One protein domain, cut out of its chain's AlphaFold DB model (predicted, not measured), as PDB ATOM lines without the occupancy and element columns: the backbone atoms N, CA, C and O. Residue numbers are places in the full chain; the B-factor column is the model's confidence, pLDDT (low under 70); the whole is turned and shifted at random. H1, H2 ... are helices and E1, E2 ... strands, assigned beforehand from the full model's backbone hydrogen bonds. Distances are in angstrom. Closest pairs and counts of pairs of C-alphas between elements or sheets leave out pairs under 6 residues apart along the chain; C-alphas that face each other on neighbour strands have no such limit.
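This is residues 3 to 127 of the 158 residues of the protein "Hypothetical protein" of Rotaria sp. Silwood2 (UniProt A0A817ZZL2). A hairpin of two strands, E3 and E4, has the long helix H4 packed on it, mostly over E3, while the short helix H3 sits by the beginning of E3 and also meets a second, smaller strand pair, E1 and E2. The short helices H1 and H2 lie toward one end of the longest axis, and a long stretch with no named element, residues 64 to 108, runs out toward the other end before returning to H4. The printed part has 125 residues, with four named helices and four named strands in the order E1, H1, H2, E2, H3, E3, E4, H4; both two-stranded sheets are antiparallel. The class is mixed, helices and strands, with under half of the residues in named elements. The whole is compact, with a radius of gyration of the C-alphas of 15.1 A and spans of 43 by 34 by 33 A.

E3, residues 48 to 53, and E4, residues 58 to 63, form a hairpin, antiparallel at 150 degrees; N 51 and O 60 are 2.9 A apart and N 60 and O 51 2.8 A, within hydrogen-bond range. H4, residues 109 to 125, has 13 pairs of C-alphas within 8 A of E3, the closest being Cys 49 and Ala 116 at 5.0 A. H4 and E4 are near each other, with 7 pairs within 10 A. H3, residues 37 to 44, comes closest to E3 at the C-alphas of Ala 42 and Leu 48, 6.1 A apart. H3 comes closest to E1, residues 3 to 5, at the C-alphas of Glu 40 and Ile 4, 6.4 A apart. E1 and E2, residues 32 to 35, are antiparallel at 139 degrees, with N 4 and O 33 2.8 A apart, within hydrogen-bond range. H1, residues 16 to 19, is close to H4 but not clearly touching, the closest C-alphas being Phe 19 and Arg 110 at 6.3 A. H1 is likewise close to H2, residues 23 to 27, but not clearly touching, with Leu 16 and Phe 23 at 6.7 A between C-alphas. E2 and H4 are apart. Every O i to N i+4 pair is within hydrogen-bond range in H3 and H4; H2 has 0 of 1 such pairs but 2 of 2 O i to N i+3 pairs, and H1 is too short for an i+4 pair.

E3 is 15.8 A long and begins at C-alpha 48 (42.154, 28.981, 49.137); E4 is 16.1 A. H4 is 24.1 A and ends at C-alpha 125 (38.345, 26.222, 62.832). H3 is 10.4 A, E2 9.5 A and H2 8.3 A. E1, 6.5 A, begins at C-alpha 3 (45.426, 43.037, 41.371), and H1 is 5.4 A.

The C-alphas of Thr 17 and Lys 86, the two farthest apart, are 45.6 A apart. The printed part has no cut. The link from E4 to H4, 45 residues, is long; in it residues 75 to 76 pair with 89 to 90, antiparallel. The mean pLDDT of the printed part is 81.2, and residues 78 to 88 are under 70.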
ATOM      1  N   ARG A   3      44.225  43.167  40.536       72.00
ATOM      2  CA  ARG A   3      45.426  43.037  41.371       72.00
ATOM      3  C   ARG A   3      44.988  42.885  42.819       72.00
ATOM      4  O   ARG A   3      44.560  43.862  43.431       72.00
ATOM      5  N   ILE A   4      45.198  41.704  43.383       75.69
ATOM      6  CA  ILE A   4      45.017  41.498  44.816       75.69
ATOM      7  C   ILE A   4      46.218  42.047  45.575       75.69
ATOM      8  O   ILE A   4      47.347  42.010  45.076       75.69
ATOM      9  N   SER A   5      45.979  42.540  46.786       79.50
ATOM     10  CA  SER A   5      47.047  42.939  47.706       79.50
ATOM     11  C   SER A   5      47.216  41.854  48.753       79.50
ATOM     12  O   SER A   5      46.247  41.519  49.431       79.50
ATOM     13  N   ILE A   6      48.428  41.316  48.884       81.69
ATOM     14  CA  ILE A   6      48.712  40.260  49.867       81.69
ATOM     15  C   ILE A   6      48.598  40.855  51.273       81.69
ATOM     16  O   ILE A   6      47.870  40.342  52.118       81.69
ATOM     17  N   TRP A   7      49.246  42.002  51.495       81.31
ATOM     18  CA  TRP A   7      49.001  42.845  52.659       81.31
ATOM     19  C   TRP A   7      48.061  43.988  52.296       81.31
ATOM     20  O   TRP A   7      48.326  44.762  51.369       81.31
ATOM     21  N   LYS A   8      46.950  44.107  53.027       81.81
ATOM     22  CA  LYS A   8      45.884  45.059  52.691       81.81
ATOM     23  C   LYS A   8      46.351  46.502  52.854       81.81
ATOM     24  O   LYS A   8      46.842  46.883  53.915       81.81
ATOM     25  N   TYR A   9      46.084  47.338  51.850       77.38
ATOM     26  CA  TYR A   9      46.391  48.775  51.886       77.38
ATOM     27  C   TYR A   9      45.753  49.506  53.072       77.38
ATOM     28  O   TYR A   9      46.367  50.404  53.637       77.38
ATOM     29  N   CYS A  10      44.563  49.081  53.510       75.38
ATOM     30  CA  CYS A  10      43.867  49.686  54.649       75.38
ATOM     31  C   CYS A  10      44.586  49.516  55.998       75.38
ATOM     32  O   CYS A  10      44.207  50.167  56.967       75.38
ATOM     33  N   THR A  11      45.627  48.681  56.073       76.75
ATOM     34  CA  THR A  11      46.479  48.562  57.268       76.75
ATOM     35  C   THR A  11      47.456  49.731  57.415       76.75
ATOM     36  O   THR A  11      48.118  49.840  58.448       76.75
ATOM     37  N   ASN A  12      47.593  50.590  56.393       75.31
ATOM     38  CA  ASN A  12      48.599  51.655  56.318       75.31
ATOM     39  C   ASN A  12      50.035  51.152  56.577       75.31
ATOM     40  O   ASN A  12      50.871  51.878  57.106       75.31
ATOM     41  N   GLY A  13      50.318  49.888  56.234       72.81
ATOM     42  CA  GLY A  13      51.624  49.256  56.442       72.81
ATOM     43  C   GLY A  13      51.906  48.841  57.888       72.81
ATOM     44  O   GLY A  13      52.985  48.326  58.174       72.81
ATOM     45  N   THR A  14      50.944  49.010  58.797       79.94
ATOM     46  CA  THR A  14      51.033  48.490  60.168       79.94
ATOM     47  C   THR A  14      51.233  46.975  60.121       79.94
ATOM     48  O   THR A  14      50.513  46.296  59.393       79.94
ATOM     49  N   GLY A  15      52.212  46.454  60.866       79.19
ATOM     50  CA  GLY A  15      52.548  45.025  60.919       79.19
ATOM     51  C   GLY A  15      53.568  44.553  59.874       79.19
ATOM     52  O   GLY A  15      54.157  43.495  60.054       79.19
ATOM     53  N   LEU A  16      53.879  45.341  58.832       79.94
ATOM     54  CA  LEU A  16      54.881  44.947  57.822       79.94
ATOM     55  C   LEU A  16      56.278  44.725  58.416       79.94
ATOM     56  O   LEU A  16      57.017  43.848  57.964       79.94
ATOM     57  N   THR A  17      56.623  45.478  59.460       81.69
ATOM     58  CA  THR A  17      57.908  45.362  60.157       81.69
ATOM     59  C   THR A  17      58.095  44.006  60.835       81.69
ATOM     60  O   THR A  17      59.231  43.563  60.963       81.69
ATOM     61  N   GLU A  18      57.012  43.320  61.219       80.75
ATOM     62  CA  GLU A  18      57.070  41.960  61.787       80.75
ATOM     63  C   GLU A  18      57.564  40.938  60.756       80.75
ATOM     64  O   GLU A  18      58.177  39.934  61.106       80.75
ATOM     65  N   PHE A  19      57.378  41.243  59.470       77.88
ATOM     66  CA  PHE A  19      57.861  40.443  58.348       77.88
ATOM     67  C   PHE A  19      59.203  40.949  57.799       77.88
ATOM     68  O   PHE A  19      59.642  40.493  56.742       77.88
ATOM     69  N   GLY A  20      59.853  41.904  58.476       78.69
ATOM     70  CA  GLY A  20      61.087  42.546  58.013       78.69
ATOM     71  C   GLY A  20      60.901  43.439  56.780       78.69
ATOM     72  O   GLY A  20      61.871  43.706  56.075       78.69
ATOM     73  N   LEU A  21      59.669  43.877  56.501       82.56
ATOM     74  CA  LEU A  21      59.340  44.765  55.386       82.56
ATOM     75  C   LEU A  21      59.199  46.214  55.864       82.56
ATOM     76  O   LEU A  21      58.837  46.492  57.012       82.56
ATOM     77  N   ARG A  22      59.481  47.158  54.967       81.38
ATOM     78  CA  ARG A  22      59.357  48.598  55.217       81.38
ATOM     79  C   ARG A  22      57.962  49.080  54.829       81.38
ATOM     80  O   ARG A  22      57.298  48.506  53.973       81.38
ATOM     81  N   PHE A  23      57.544  50.219  55.374       79.81
ATOM     82  CA  PHE A  23      56.289  50.867  54.972       79.81
ATOM     83  C   PHE A  23      56.217  51.160  53.463       79.81
ATOM     84  O   PHE A  23      55.144  51.085  52.869       79.81
ATOM     85  N   SER A  24      57.358  51.442  52.824       80.56
ATOM     86  CA  SER A  24      57.456  51.642  51.371       80.56
ATOM     87  C   SER A  24      57.089  50.396  50.560       80.56
ATOM     88  O   SER A  24      56.611  50.523  49.431       80.56
ATOM     89  N   ASP A  25      57.256  49.202  51.134       81.69
ATOM     90  CA  ASP A  25      56.979  47.933  50.460       81.69
ATOM     91  C   ASP A  25      55.479  47.680  50.276       81.69
ATOM     92  O   ASP A  25      55.090  46.879  49.427       81.69
ATOM     93  N   LEU A  26      54.621  48.433  50.976       82.00
ATOM     94  CA  LEU A  26      53.171  48.397  50.792       82.00
ATOM     95  C   LEU A  26      52.769  48.697  49.336       82.00
ATOM     96  O   LEU A  26      51.872  48.057  48.784       82.00
ATOM     97  N   ASN A  27      53.464  49.642  48.695       81.19
ATOM     98  CA  ASN A  27      53.232  50.036  47.303       81.19
ATOM     99  C   ASN A  27      54.043  49.210  46.293       81.19
ATOM    100  O   ASN A  27      53.875  49.391  45.086       81.19
ATOM    101  N   SER A  28      54.891  48.289  46.754       81.50
ATOM    102  CA  SER A  28      55.701  47.452  45.872       81.50
ATOM    103  C   SER A  28      54.819  46.549  45.012       81.50
ATOM    104  O   SER A  28      53.810  46.011  45.476       81.50
ATOM    105  N   TYR A  29      55.220  46.321  43.761       80.06
ATOM    106  CA  TYR A  29      54.581  45.328  42.894       80.06
ATOM    107  C   TYR A  29      54.649  43.917  43.506       80.06
ATOM    108  O   TYR A  29      53.742  43.119  43.285       80.06
ATOM    109  N   ARG A  30      55.650  43.646  44.362       81.38
ATOM    110  CA  ARG A  30      55.797  42.389  45.118       81.38
ATOM    111  C   ARG A  30      54.715  42.188  46.192       81.38
ATOM    112  O   ARG A  30      54.522  41.065  46.644       81.38
ATOM    113  N   ASN A  31      53.983  43.235  46.588       83.25
ATOM    114  CA  ASN A  31      52.833  43.126  47.496       83.25
ATOM    115  C   ASN A  31      51.518  42.786  46.759       83.25
ATOM    116  O   ASN A  31      50.436  42.898  47.330       83.25
ATOM    117  N   GLY A  32      51.564  42.400  45.479       83.38
ATOM    118  CA  GLY A  32      50.350  42.005  44.777       83.38
ATOM    119  C   GLY A  32      50.500  40.825  43.839       83.38
ATOM    120  O   GLY A  32      51.588  40.502  43.371       83.38
ATOM    121  N   LEU A  33      49.356  40.206  43.562       83.56
ATOM    122  CA  LEU A  33      49.193  39.132  42.590       83.56
ATOM    123  C   LEU A  33      48.075  39.516  41.624       83.56
ATOM    124  O   LEU A  33      47.021  39.989  42.043       83.56
ATOM    125  N   LEU A  34      48.305  39.330  40.326       82.44
ATOM    126  CA  LEU A  34      47.285  39.561  39.307       82.44
ATOM    127  C   LEU A  34      46.480  38.277  39.110       82.44
ATOM    128  O   LEU A  34      47.051  37.254  38.735       82.44
ATOM    129  N   MET A  35      45.173  38.323  39.363       80.31
ATOM    130  CA  MET A  35      44.326  37.130  39.313       80.31
ATOM    131  C   MET A  35      42.930  37.409  38.753       80.31
ATOM    132  O   MET A  35      42.510  38.551  38.554       80.31
ATOM    133  N   TYR A  36      42.197  36.332  38.464       81.56
ATOM    134  CA  TYR A  36      40.772  36.413  38.162       81.56
ATOM    135  C   TYR A  36      39.980  36.784  39.410       81.56
ATOM    136  O   TYR A  36      40.271  36.297  40.504       81.56
ATOM    137  N   THR A  37      38.927  37.581  39.233       82.25
ATOM    138  CA  THR A  37      38.123  38.084  40.351       82.25
ATOM    139  C   THR A  37      37.503  36.965  41.192       82.25
ATOM    140  O   THR A  37      37.357  37.103  42.402       82.25
ATOM    141  N   SER A  38      37.161  35.820  40.594       84.00
ATOM    142  CA  SER A  38      36.683  34.662  41.360       84.00
ATOM    143  C   SER A  38      37.742  34.114  42.326       84.00
ATOM    144  O   SER A  38      37.400  33.720  43.439       84.00
ATOM    145  N   ILE A  39      39.016  34.095  41.912       86.19
ATOM    146  CA  ILE A  39      40.139  33.626  42.739       86.19
ATOM    147  C   ILE A  39      40.418  34.639  43.846       86.19
ATOM    148  O   ILE A  39      40.568  34.236  44.993       86.19
ATOM    149  N   GLU A  40      40.409  35.934  43.531       86.38
ATOM    150  CA  GLU A  40      40.518  37.010  44.526       86.38
ATOM    151  C   GLU A  40      39.454  36.884  45.617       86.38
ATOM    152  O   GLU A  40      39.768  36.866  46.803       86.38
ATOM    153  N   GLN A  41      38.193  36.717  45.224       85.75
ATOM    154  CA  GLN A  41      37.100  36.574  46.177       85.75
ATOM    155  C   GLN A  41      37.250  35.333  47.066       85.75
ATOM    156  O   GLN A  41      36.934  35.386  48.254       85.75
ATOM    157  N   ALA A  42      37.704  34.214  46.500       87.69
ATOM    158  CA  ALA A  42      37.957  32.995  47.264       87.69
ATOM    159  C   ALA A  42      39.173  33.144  48.199       87.69
ATOM    160  O   ALA A  42      39.149  32.632  49.321       87.69
ATOM    161  N   PHE A  43      40.196  33.887  47.773       88.69
ATOM    162  CA  PHE A  43      41.360  34.241  48.582       88.69
ATOM    163  C   PHE A  43      40.962  35.123  49.777       88.69
ATOM    164  O   PHE A  43      41.234  34.773  50.923       88.69
ATOM    165  N   ASP A  44      40.190  36.189  49.549       86.62
ATOM    166  CA  ASP A  44      39.695  37.073  50.616       86.62
ATOM    167  C   ASP A  44      38.834  36.336  51.655       86.62
ATOM    168  O   ASP A  44      38.897  36.630  52.857       86.62
ATOM    169  N   ARG A  45      38.046  35.349  51.203       89.06
ATOM    170  CA  ARG A  45      37.224  34.481  52.062       89.06
ATOM    171  C   ARG A  45      38.007  33.354  52.743       89.06
ATOM    172  O   ARG A  45      37.399  32.606  53.508       89.06
ATOM    173  N   LYS A  46      39.323  33.246  52.518       89.94
ATOM    174  CA  LYS A  46      40.201  32.196  53.075       89.94
ATOM    175  C   LYS A  46      39.802  30.782  52.650       89.94
ATOM    176  O   LYS A  46      40.026  29.812  53.369       89.94
ATOM    177  N   GLU A  47      39.188  30.656  51.478       89.25
ATOM    178  CA  GLU A  47      38.762  29.368  50.921       89.25
ATOM    179  C   GLU A  47      39.888  28.675  50.142       89.25
ATOM    180  O   GLU A  47      39.839  27.461  49.922       89.25
ATOM    181  N   LEU A  48      40.913  29.438  49.755       90.62
ATOM    182  CA  LEU A  48      42.154  28.981  49.137       90.62
ATOM    183  C   LEU A  48      43.344  29.774  49.688       90.62
ATOM    184  O   LEU A  48      43.165  30.862  50.233       90.62
ATOM    185  N   CYS A  49      44.549  29.245  49.500       90.06
ATOM    186  CA  CYS A  49      45.805  29.917  49.814       90.06
ATOM    187  C   CYS A  49      46.901  29.578  48.792       90.06
ATOM    188  O   CYS A  49      46.731  28.704  47.939       90.06
ATOM    189  N   PHE A  50      48.035  30.276  48.886       88.56
ATOM    190  CA  PHE A  50      49.222  30.013  48.074       88.56
ATOM    191  C   PHE A  50      50.357  29.506  48.950       88.56
ATOM    192  O   PHE A  50      50.681  30.121  49.964       88.56
ATOM    193  N   ILE A  51      50.975  28.405  48.539       86.56
ATOM    194  CA  ILE A  51      52.082  27.774  49.256       86.56
ATOM    195  C   ILE A  51      53.294  27.755  48.338       86.56
ATOM    196  O   ILE A  51      53.182  27.468  47.151       86.56
ATOM    197  N   TYR A  52      54.462  28.075  48.879       83.56
ATOM    198  CA  TYR A  52      55.711  27.993  48.135       83.56
ATOM    199  C   TYR A  52      56.270  26.571  48.199       83.56
ATOM    200  O   TYR A  52      56.508  26.068  49.291       83.56
ATOM    201  N   ASN A  53      56.497  25.943  47.047       80.25
ATOM    202  CA  ASN A  53      57.185  24.663  46.945       80.25
ATOM    203  C   ASN A  53      58.691  24.908  46.724       80.25
ATOM    204  O   ASN A  53      59.082  25.266  45.608       80.25
ATOM    205  N   PRO A  54      59.561  24.698  47.730       72.00
ATOM    206  CA  PRO A  54      60.993  24.958  47.598       72.00
ATOM    207  C   PRO A  54      61.702  23.973  46.663       72.00
ATOM    208  O   PRO A  54      62.717  24.335  46.077       72.00
ATOM    209  N   PHE A  55      61.175  22.755  46.490       73.56
ATOM    210  CA  PHE A  55      61.782  21.746  45.616       73.56
ATOM    211  C   PHE A  55      61.652  22.107  44.135       73.56
ATOM    212  O   PHE A  55      62.522  21.767  43.340       73.56
ATOM    213  N   GLN A  56      60.561  22.787  43.773       74.38
ATOM    214  CA  GLN A  56      60.280  23.218  42.401       74.38
ATOM    215  C   GLN A  56      60.527  24.720  42.194       74.38
ATOM    216  O   GLN A  56      60.650  25.165  41.059       74.38
ATOM    217  N   GLY A  57      60.631  25.503  43.273       76.12
ATOM    218  CA  GLY A  57      60.756  26.960  43.208       76.12
ATOM    219  C   GLY A  57      59.462  27.664  42.786       76.12
ATOM    220  O   GLY A  57      59.504  28.785  42.284       76.12
ATOM    221  N   GLU A  58      58.311  27.014  42.967       82.31
ATOM    222  CA  GLU A  58      57.021  27.454  42.427       82.31
ATOM    223  C   GLU A  58      56.031  27.816  43.539       82.31
ATOM    224  O   GLU A  58      55.994  27.184  44.594       82.31
ATOM    225  N   LEU A  59      55.193  28.830  43.302       84.38
ATOM    226  CA  LEU A  59      54.039  29.107  44.158       84.38
ATOM    227  C   LEU A  59      52.848  28.296  43.671       84.38
ATOM    228  O   LEU A  59      52.392  28.484  42.549       84.38
ATOM    229  N   VAL A  60      52.324  27.433  44.523       87.25
ATOM    230  CA  VAL A  60      51.228  26.519  44.221       87.25
ATOM    231  C   VAL A  60      49.946  27.011  44.888       87.25
ATOM    232  O   VAL A  60      49.949  27.386  46.061       87.25
ATOM    233  N   LEU A  61      48.835  27.001  44.151       89.56
ATOM    234  CA  LEU A  61      47.508  27.273  44.705       89.56
ATOM    235  C   LEU A  61      46.990  26.024  45.427       89.56
ATOM    236  O   LEU A  61      46.899  24.958  44.823       89.56
ATOM    237  N   LYS A  62      46.601  26.155  46.699       89.75
ATOM    238  CA  LYS A  62      45.956  25.089  47.479       89.75
ATOM    239  C   LYS A  62      44.556  25.525  47.891       89.75
ATOM    240  O   LYS A  62      44.370  26.564  48.522       89.75
ATOM    241  N   ILE A  63      43.559  24.710  47.574       90.69
ATOM    242  CA  ILE A  63      42.185  24.933  48.027       90.69
ATOM    243  C   ILE A  63      41.999  24.316  49.408       90.69
ATOM    244  O   ILE A  63      42.381  23.170  49.648       90.69
ATOM    245  N   LEU A  64      41.353  25.061  50.300       88.94
ATOM    246  CA  LEU A  64      41.053  24.627  51.661       88.94
ATOM    247  C   LEU A  64      39.574  24.247  51.815       88.94
ATOM    248  O   LEU A  64      39.251  23.247  52.451       88.94
ATOM    249  N   HIS A  65      38.659  24.988  51.183       87.44
ATOM    250  CA  HIS A  65      37.218  24.740  51.288       87.44
ATOM    251  C   HIS A  65      36.723  23.751  50.213       87.44
ATOM    252  O   HIS A  65      36.151  24.142  49.191       87.44
ATOM    253  N   LYS A  66      36.965  22.451  50.436       85.00
ATOM    254  CA  LYS A  66      36.611  21.366  49.489       85.00
ATOM    255  C   LYS A  66      35.274  20.670  49.774       85.00
ATOM    256  O   LYS A  66      34.785  19.940  48.920       85.00
ATOM    257  N   GLY A  67      34.728  20.846  50.977       77.44
ATOM    258  CA  GLY A  67      33.539  20.140  51.466       77.44
ATOM    259  C   GLY A  67      32.211  20.618  50.865       77.44
ATOM    260  O   GLY A  67      32.170  21.326  49.861       77.44
ATOM    261  N   TYR A  68      31.098  20.229  51.491       71.94
ATOM    262  CA  TYR A  68      29.759  20.666  51.081       71.94
ATOM    263  C   TYR A  68      29.627  22.196  51.162       71.94
ATOM    264  O   TYR A  68      29.888  22.782  52.210       71.94
ATOM    265  N   GLY A  69      29.221  22.833  50.059       75.62
ATOM    266  CA  GLY A  69      29.209  24.298  49.939       75.62
ATOM    267  C   GLY A  69      30.585  24.923  49.670       75.62
ATOM    268  O   GLY A  69      30.708  26.144  49.704       75.62
ATOM    269  N   GLY A  70      31.600  24.098  49.404       81.12
ATOM    270  CA  GLY A  70      32.941  24.519  49.034       81.12
ATOM    271  C   GLY A  70      33.046  25.086  47.625       81.12
ATOM    272  O   GLY A  70      32.111  25.045  46.825       81.12
ATOM    273  N   ILE A  71      34.235  25.585  47.298       85.31
ATOM    274  CA  ILE A  71      34.473  26.271  46.023       85.31
ATOM    275  C   ILE A  71      34.835  25.327  44.881       85.31
ATOM    276  O   ILE A  71      34.919  25.768  43.743       85.31
ATOM    277  N   MET A  72      35.033  24.034  45.153       81.94
ATOM    278  CA  MET A  72      35.588  23.072  44.192       81.94
ATOM    279  C   MET A  72      34.827  22.980  42.865       81.94
ATOM    280  O   MET A  72      35.444  22.879  41.804       81.94
ATOM    281  N   GLU A  73      33.497  23.035  42.917       80.19
ATOM    282  CA  GLU A  73      32.638  22.972  41.727       80.19
ATOM    283  C   GLU A  73      32.281  24.357  41.162       80.19
ATOM    284  O   GLU A  73      31.649  24.447  40.106       80.19
ATOM    285  N   THR A  74      32.722  25.428  41.827       83.31
ATOM    286  CA  THR A  74      32.541  26.809  41.379       83.31
ATOM    287  C   THR A  74      33.441  27.092  40.178       83.31
ATOM    288  O   THR A  74      34.578  26.618  40.087       83.31
ATOM    289  N   MET A  75      32.921  27.871  39.233       80.12
ATOM    290  CA  MET A  75      33.681  28.307  38.067       80.12
ATOM    291  C   MET A  75      34.656  29.426  38.438       80.12
ATOM    292  O   MET A  75      34.341  30.327  39.216       80.12
ATOM    293  N   VAL A  76      35.829  29.379  37.822       80.12
ATOM    294  CA  VAL A  76      36.803  30.462  37.814       80.12
ATOM    295  C   VAL A  76      36.428  31.384  36.662       80.12
ATOM    296  O   VAL A  76      36.534  30.998  35.500       80.12
ATOM    297  N   LEU A  77      35.928  32.576  36.982       72.56
ATOM    298  CA  LEU A  77      35.347  33.505  36.016       72.56
ATOM    299  C   LEU A  77      36.055  34.858  36.101       72.56
ATOM    300  O   LEU A  77      36.259  35.398  37.194       72.56
ATOM    301  N   ASP A  78      36.377  35.428  34.940       68.00
ATOM    302  CA  ASP A  78      36.644  36.860  34.829       68.00
ATOM    303  C   ASP A  78      35.308  37.585  34.671       68.00
ATOM    304  O   ASP A  78      34.524  37.249  33.785       68.00
ATOM    305  N   LYS A  79      35.048  38.608  35.489       64.06
ATOM    306  CA  LYS A  79      33.837  39.436  35.354       64.06
ATOM    307  C   LYS A  79      33.751  40.142  33.992       64.06
ATOM    308  O   LYS A  79      32.672  40.595  33.622       64.06
ATOM    309  N   ASN A  80      34.867  40.224  33.263       61.19
ATOM    310  CA  ASN A  80      34.994  40.979  32.018       61.19
ATOM    311  C   ASN A  80      34.984  40.120  30.736       61.19
ATOM    312  O   ASN A  80      35.043  40.692  29.648       61.19
ATOM    313  N   ASP A  81      34.913  38.784  30.820       63.28
ATOM    314  CA  ASP A  81      34.969  37.922  29.628       63.28
ATOM    315  C   ASP A  81      33.569  37.580  29.083       63.28
ATOM    316  O   ASP A  81      32.791  36.847  29.685       63.28
ATOM    317  N   GLN A  82      33.231  38.081  27.894       58.41
ATOM    318  CA  GLN A  82      31.936  37.809  27.257       58.41
ATOM    319  C   GLN A  82      31.808  36.369  26.708       58.41
ATOM    320  O   GLN A  82      30.697  35.931  26.412       58.41
ATOM    321  N   ASN A  83      32.905  35.601  26.607       62.75
ATOM    322  CA  ASN A  83      32.918  34.195  26.161       62.75
ATOM    323  C   ASN A  83      32.887  33.176  27.319       62.75
ATOM    324  O   ASN A  83      33.207  31.997  27.131       62.75
ATOM    325  N   LEU A  84      32.434  33.632  28.489       56.81
ATOM    326  CA  LEU A  84      32.430  32.999  29.812       56.81
ATOM    327  C   LEU A  84      32.098  31.488  29.875       56.81
ATOM    328  O   LEU A  84      32.561  30.788  30.770       56.81
ATOM    329  N   TYR A  85      31.299  30.969  28.938       58.72
ATOM    330  CA  TYR A  85      30.768  29.599  28.979       58.72
ATOM    331  C   TYR A  85      31.436  28.616  28.012       58.72
ATOM    332  O   TYR A  85      31.121  27.427  28.055       58.72
ATOM    333  N   LYS A  86      32.338  29.071  27.129       61.50
ATOM    334  CA  LYS A  86      32.946  28.189  26.114       61.50
ATOM    335  C   LYS A  86      34.119  27.363  26.643       61.50
ATOM    336  O   LYS A  86      34.320  26.263  26.147       61.50
ATOM    337  N   ASN A  87      34.847  27.868  27.642       61.50
ATOM    338  CA  ASN A  87      36.007  27.215  28.262       61.50
ATOM    339  C   ASN A  87      36.056  27.535  29.765       61.50
ATOM    340  O   ASN A  87      36.970  28.211  30.233       61.50
ATOM    341  N   TYR A  88      35.043  27.111  30.525       69.50
ATOM    342  CA  TYR A  88      35.057  27.330  31.970       69.50
ATOM    343  C   TYR A  88      36.082  26.399  32.635       69.50
ATOM    344  O   TYR A  88      36.168  25.213  32.320       69.50
ATOM    345  N   ILE A  89      36.842  26.943  33.580       83.31
ATOM    346  CA  ILE A  89      37.751  26.189  34.448       83.31
ATOM    347  C   ILE A  89      37.113  26.164  35.834       83.31
ATOM    348  O   ILE A  89      36.574  27.179  36.280       83.31
ATOM    349  N   LYS A  90      37.130  25.023  36.522       87.75
ATOM    350  CA  LYS A  90      36.677  24.945  37.914       87.75
ATOM    351  C   LYS A  90      37.854  25.069  38.865       87.75
ATOM    352  O   LYS A  90      38.996  24.785  38.515       87.75
ATOM    353  N   PHE A  91      37.561  25.434  40.106       87.31
ATOM    354  CA  PHE A  91      38.569  25.483  41.161       87.31
ATOM    355  C   PHE A  91      39.286  24.138  41.355       87.31
ATOM    356  O   PHE A  91      40.505  24.112  41.494       87.31
ATOM    357  N   LYS A  92      38.578  23.007  41.245       88.19
ATOM    358  CA  LYS A  92      39.217  21.680  41.291       88.19
ATOM    359  C   LYS A  92      40.277  21.449  40.214       88.19
ATOM    360  O   LYS A  92      41.206  20.684  40.440       88.19
ATOM    361  N   ASP A  93      40.155  22.115  39.068       87.50
ATOM    362  CA  ASP A  93      41.085  21.957  37.948       87.50
ATOM    363  C   ASP A  93      42.362  22.791  38.141       87.50
ATOM    364  O   ASP A  93      43.306  22.655  37.359       87.50
ATOM    365  N   ILE A  94      42.387  23.687  39.134       87.56
ATOM    366  CA  ILE A  94      43.532  24.547  39.467       87.56
ATOM    367  C   ILE A  94      44.123  24.266  40.851       87.56
ATOM    368  O   ILE A  94      45.160  24.834  41.185       87.56
ATOM    369  N   ASP A  95      43.510  23.382  41.640       88.88
ATOM    370  CA  ASP A  95      44.079  22.909  42.902       88.88
ATOM    371  C   ASP A  95      45.418  22.206  42.649       88.88
ATOM    372  O   ASP A  95      45.511  21.295  41.826       88.88
ATOM    373  N   GLY A  96      46.468  22.646  43.335       85.06
ATOM    374  CA  GLY A  96      47.821  22.127  43.160       85.06
ATOM    375  C   GLY A  96      48.558  22.654  41.924       85.06
ATOM    376  O   GLY A  96      49.680  22.213  41.675       85.06
ATOM    377  N   LYS A  97      47.989  23.588  41.147       88.38
ATOM    378  CA  LYS A  97      48.707  24.198  40.016       88.38
ATOM    379  C   LYS A  97      49.642  25.316  40.467       88.38
ATOM    380  O   LYS A  97      49.301  26.122  41.335       88.38
ATOM    381  N   ALA A  98      50.799  25.382  39.814       86.94
ATOM    382  CA  ALA A  98      51.740  26.478  39.955       86.94
ATOM    383  C   ALA A  98      51.195  27.771  39.331       86.94
ATOM    384  O   ALA A  98      50.593  27.768  38.252       86.94
ATOM    385  N   LEU A  99      51.425  28.890  40.012       84.62
ATOM    386  CA  LEU A  99      51.173  30.229  39.509       84.62
ATOM    387  C   LEU A  99      52.176  30.564  38.408       84.62
ATOM    388  O   LEU A  99      53.388  30.480  38.594       84.62
ATOM    389  N   SER A 100      51.662  31.033  37.275       83.62
ATOM    390  CA  SER A 100      52.487  31.615  36.221       83.62
ATOM    391  C   SER A 100      52.922  33.022  36.630       83.62
ATOM    392  O   SER A 100      52.164  33.982  36.493       83.62
ATOM    393  N   LEU A 101      54.137  33.139  37.164       79.38
ATOM    394  CA  LEU A 101      54.740  34.423  37.514       79.38
ATOM    395  C   LEU A 101      55.563  34.977  36.341       79.38
ATOM    396  O   LEU A 101      56.172  34.202  35.598       79.38
ATOM    397  N   PRO A 102      55.631  36.310  36.172       79.00
ATOM    398  CA  PRO A 102      56.608  36.923  35.283       79.00
ATOM    399  C   PRO A 102      58.038  36.581  35.723       79.00
ATOM    400  O   PRO A 102      58.313  36.427  36.915       79.00
ATOM    401  N   LEU A 103      58.959  36.500  34.760       74.88
ATOM    402  CA  LEU A 103      60.362  36.185  35.027       74.88
ATOM    403  C   LEU A 103      60.950  37.156  36.067       74.88
ATOM    404  O   LEU A 103      60.824  38.371  35.913       74.88
ATOM    405  N   ASN A 104      61.597  36.620  37.105       71.25
ATOM    406  CA  ASN A 104      62.234  37.370  38.200       71.25
ATOM    407  C   ASN A 104      61.296  38.269  39.030       71.25
ATOM    408  O   ASN A 104      61.770  39.111  39.792       71.25
ATOM    409  N   VAL A 105      59.973  38.098  38.931       76.88
ATOM    410  CA  VAL A 105      59.005  38.840  39.748       76.88
ATOM    411  C   VAL A 105      58.343  37.890  40.730       76.88
ATOM    412  O   VAL A 105      57.413  37.160  40.390       76.88
ATOM    413  N   TYR A 106      58.804  37.944  41.979       77.75
ATOM    414  CA  TYR A 106      58.257  37.129  43.057       77.75
ATOM    415  C   TYR A 106      57.548  37.993  44.099       77.75
ATOM    416  O   TYR A 106      58.135  38.966  44.597       77.75
ATOM    417  N   PRO A 107      56.306  37.638  44.469       84.50
ATOM    418  CA  PRO A 107      55.619  38.295  45.567       84.50
ATOM    419  C   PRO A 107      56.370  38.093  46.889       84.50
ATOM    420  O   PRO A 107      57.201  37.189  47.025       84.50
ATOM    421  N   PHE A 108      56.066  38.919  47.889       84.38
ATOM    422  CA  PHE A 108      56.643  38.766  49.223       84.38
ATOM    423  C   PHE A 108      56.214  37.435  49.854       84.38
ATOM    424  O   PHE A 108      55.116  37.299  50.397       84.38
ATOM    425  N   ARG A 109      57.118  36.450  49.801       81.75
ATOM    426  CA  ARG A 109      56.893  35.076  50.274       81.75
ATOM    427  C   ARG A 109      56.482  35.024  51.746       81.75
ATOM    428  O   ARG A 109      55.591  34.258  52.086       81.75
ATOM    429  N   ARG A 110      57.060  35.880  52.594       80.12
ATOM    430  CA  ARG A 110      56.721  35.974  54.027       80.12
ATOM    431  C   ARG A 110      55.262  36.376  54.253       80.12
ATOM    432  O   ARG A 110      54.585  35.772  55.077       80.12
ATOM    433  N   LEU A 111      54.764  37.336  53.471       84.25
ATOM    434  CA  LEU A 111      53.368  37.773  53.539       84.25
ATOM    435  C   LEU A 111      52.410  36.706  53.003       84.25
ATOM    436  O   LEU A 111      51.371  36.466  53.606       84.25
ATOM    437  N   LEU A 112      52.773  36.035  51.903       85.50
ATOM    438  CA  LEU A 112      51.977  34.921  51.380       85.50
ATOM    439  C   LEU A 112      51.915  33.753  52.358       85.50
ATOM    440  O   LEU A 112      50.848  33.187  52.550       85.50
ATOM    441  N   ASN A 113      53.040  33.412  52.983       85.19
ATOM    442  CA  ASN A 113      53.097  32.349  53.976       85.19
ATOM    443  C   ASN A 113      52.217  32.693  55.185       85.19
ATOM    444  O   ASN A 113      51.383  31.888  55.590       85.19
ATOM    445  N   TRP A 114      52.325  33.921  55.700       85.12
ATOM    446  CA  TRP A 114      51.453  34.393  56.772       85.12
ATOM    447  C   TRP A 114      49.968  34.272  56.422       85.12
ATOM    448  O   TRP A 114      49.200  33.689  57.188       85.12
ATOM    449  N   ASP A 115      49.561  34.767  55.253       88.00
ATOM    450  CA  ASP A 115      48.165  34.663  54.833       88.00
ATOM    451  C   ASP A 115      47.732  33.200  54.655       88.00
ATOM    452  O   ASP A 115      46.649  32.812  55.097       88.00
ATOM    453  N   ALA A 116      48.611  32.349  54.121       88.81
ATOM    454  CA  ALA A 116      48.348  30.927  53.976       88.81
ATOM    455  C   ALA A 116      48.160  30.228  55.335       88.81
ATOM    456  O   ALA A 116      47.254  29.401  55.460       88.81
ATOM    457  N   ARG A 117      48.929  30.609  56.365       87.06
ATOM    458  CA  ARG A 117      48.739  30.150  57.754       87.06
ATOM    459  C   ARG A 117      47.408  30.628  58.324       87.06
ATOM    460  O   ARG A 117      46.643  29.814  58.837       87.06
ATOM    461  N   CYS A 118      47.081  31.912  58.165       88.75
ATOM    462  CA  CYS A 118      45.786  32.452  58.582       88.75
ATOM    463  C   CYS A 118      44.613  31.725  57.901       88.75
ATOM    464  O   CYS A 118      43.603  31.435  58.543       88.75
ATOM    465  N   ALA A 119      44.729  31.427  56.605       90.19
ATOM    466  CA  ALA A 119      43.717  30.691  55.862       90.19
ATOM    467  C   ALA A 119      43.616  29.230  56.330       90.19
ATOM    468  O   ALA A 119      42.508  28.717  56.497       90.19
ATOM    469  N   HIS A 120      44.748  28.575  56.610       89.81
ATOM    470  CA  HIS A 120      44.782  27.207  57.138       89.81
ATOM    471  C   HIS A 120      44.129  27.097  58.515       89.81
ATOM    472  O   HIS A 120      43.247  26.261  58.713       89.81
ATOM    473  N   GLU A 121      44.490  27.981  59.445       88.69
ATOM    474  CA  GLU A 121      43.878  28.044  60.775       88.69
ATOM    475  C   GLU A 121      42.375  28.328  60.688       88.69
ATOM    476  O   GLU A 121      41.571  27.699  61.384       88.69
ATOM    477  N   TYR A 122      41.965  29.225  59.788       90.56
ATOM    478  CA  TYR A 122      40.552  29.488  59.534       90.56
ATOM    479  C   TYR A 122      39.819  28.236  59.035       90.56
ATOM    480  O   TYR A 122      38.753  27.892  59.553       90.56
ATOM    481  N   ALA A 123      40.407  27.515  58.078       88.69
ATOM    482  CA  ALA A 123      39.845  26.285  57.534       88.69
ATOM    483  C   ALA A 123      39.759  25.164  58.587       88.69
ATOM    484  O   ALA A 123      38.749  24.454  58.629       88.69
ATOM    485  N   LYS A 124      40.757  25.043  59.476       87.81
ATOM    486  CA  LYS A 124      40.722  24.145  60.647       87.81
ATOM    487  C   LYS A 124      39.558  24.483  61.573       87.81
ATOM    488  O   LYS A 124      38.732  23.621  61.865       87.81
ATOM    489  N   ASN A 125      39.426  25.753  61.957       88.62
ATOM    490  CA  ASN A 125      38.345  26.222  62.832       88.62
ATOM    491  C   ASN A 125      36.952  25.991  62.225       88.62
ATOM    492  O   ASN A 125      35.989  25.706  62.939       88.62
ATOM    493  N   LYS A 126      36.837  26.089  60.896       87.81
ATOM    494  CA  LYS A 126      35.606  25.794  60.149       87.81
ATOM    495  C   LYS A 126      35.389  24.307  59.861       87.81
ATOM    496  O   LYS A 126      34.340  23.963  59.320       87.81
ATOM    497  N   LYS A 127      36.331  23.435  60.237       87.94
ATOM    498  CA  LYS A 127      36.318  21.990  59.955       87.94
ATOM    499  C   LYS A 127      36.223  21.674  58.457       87.94
ATOM    500  O   LYS A 127      35.623  20.678  58.061       87.94
TER     501      LYS A 127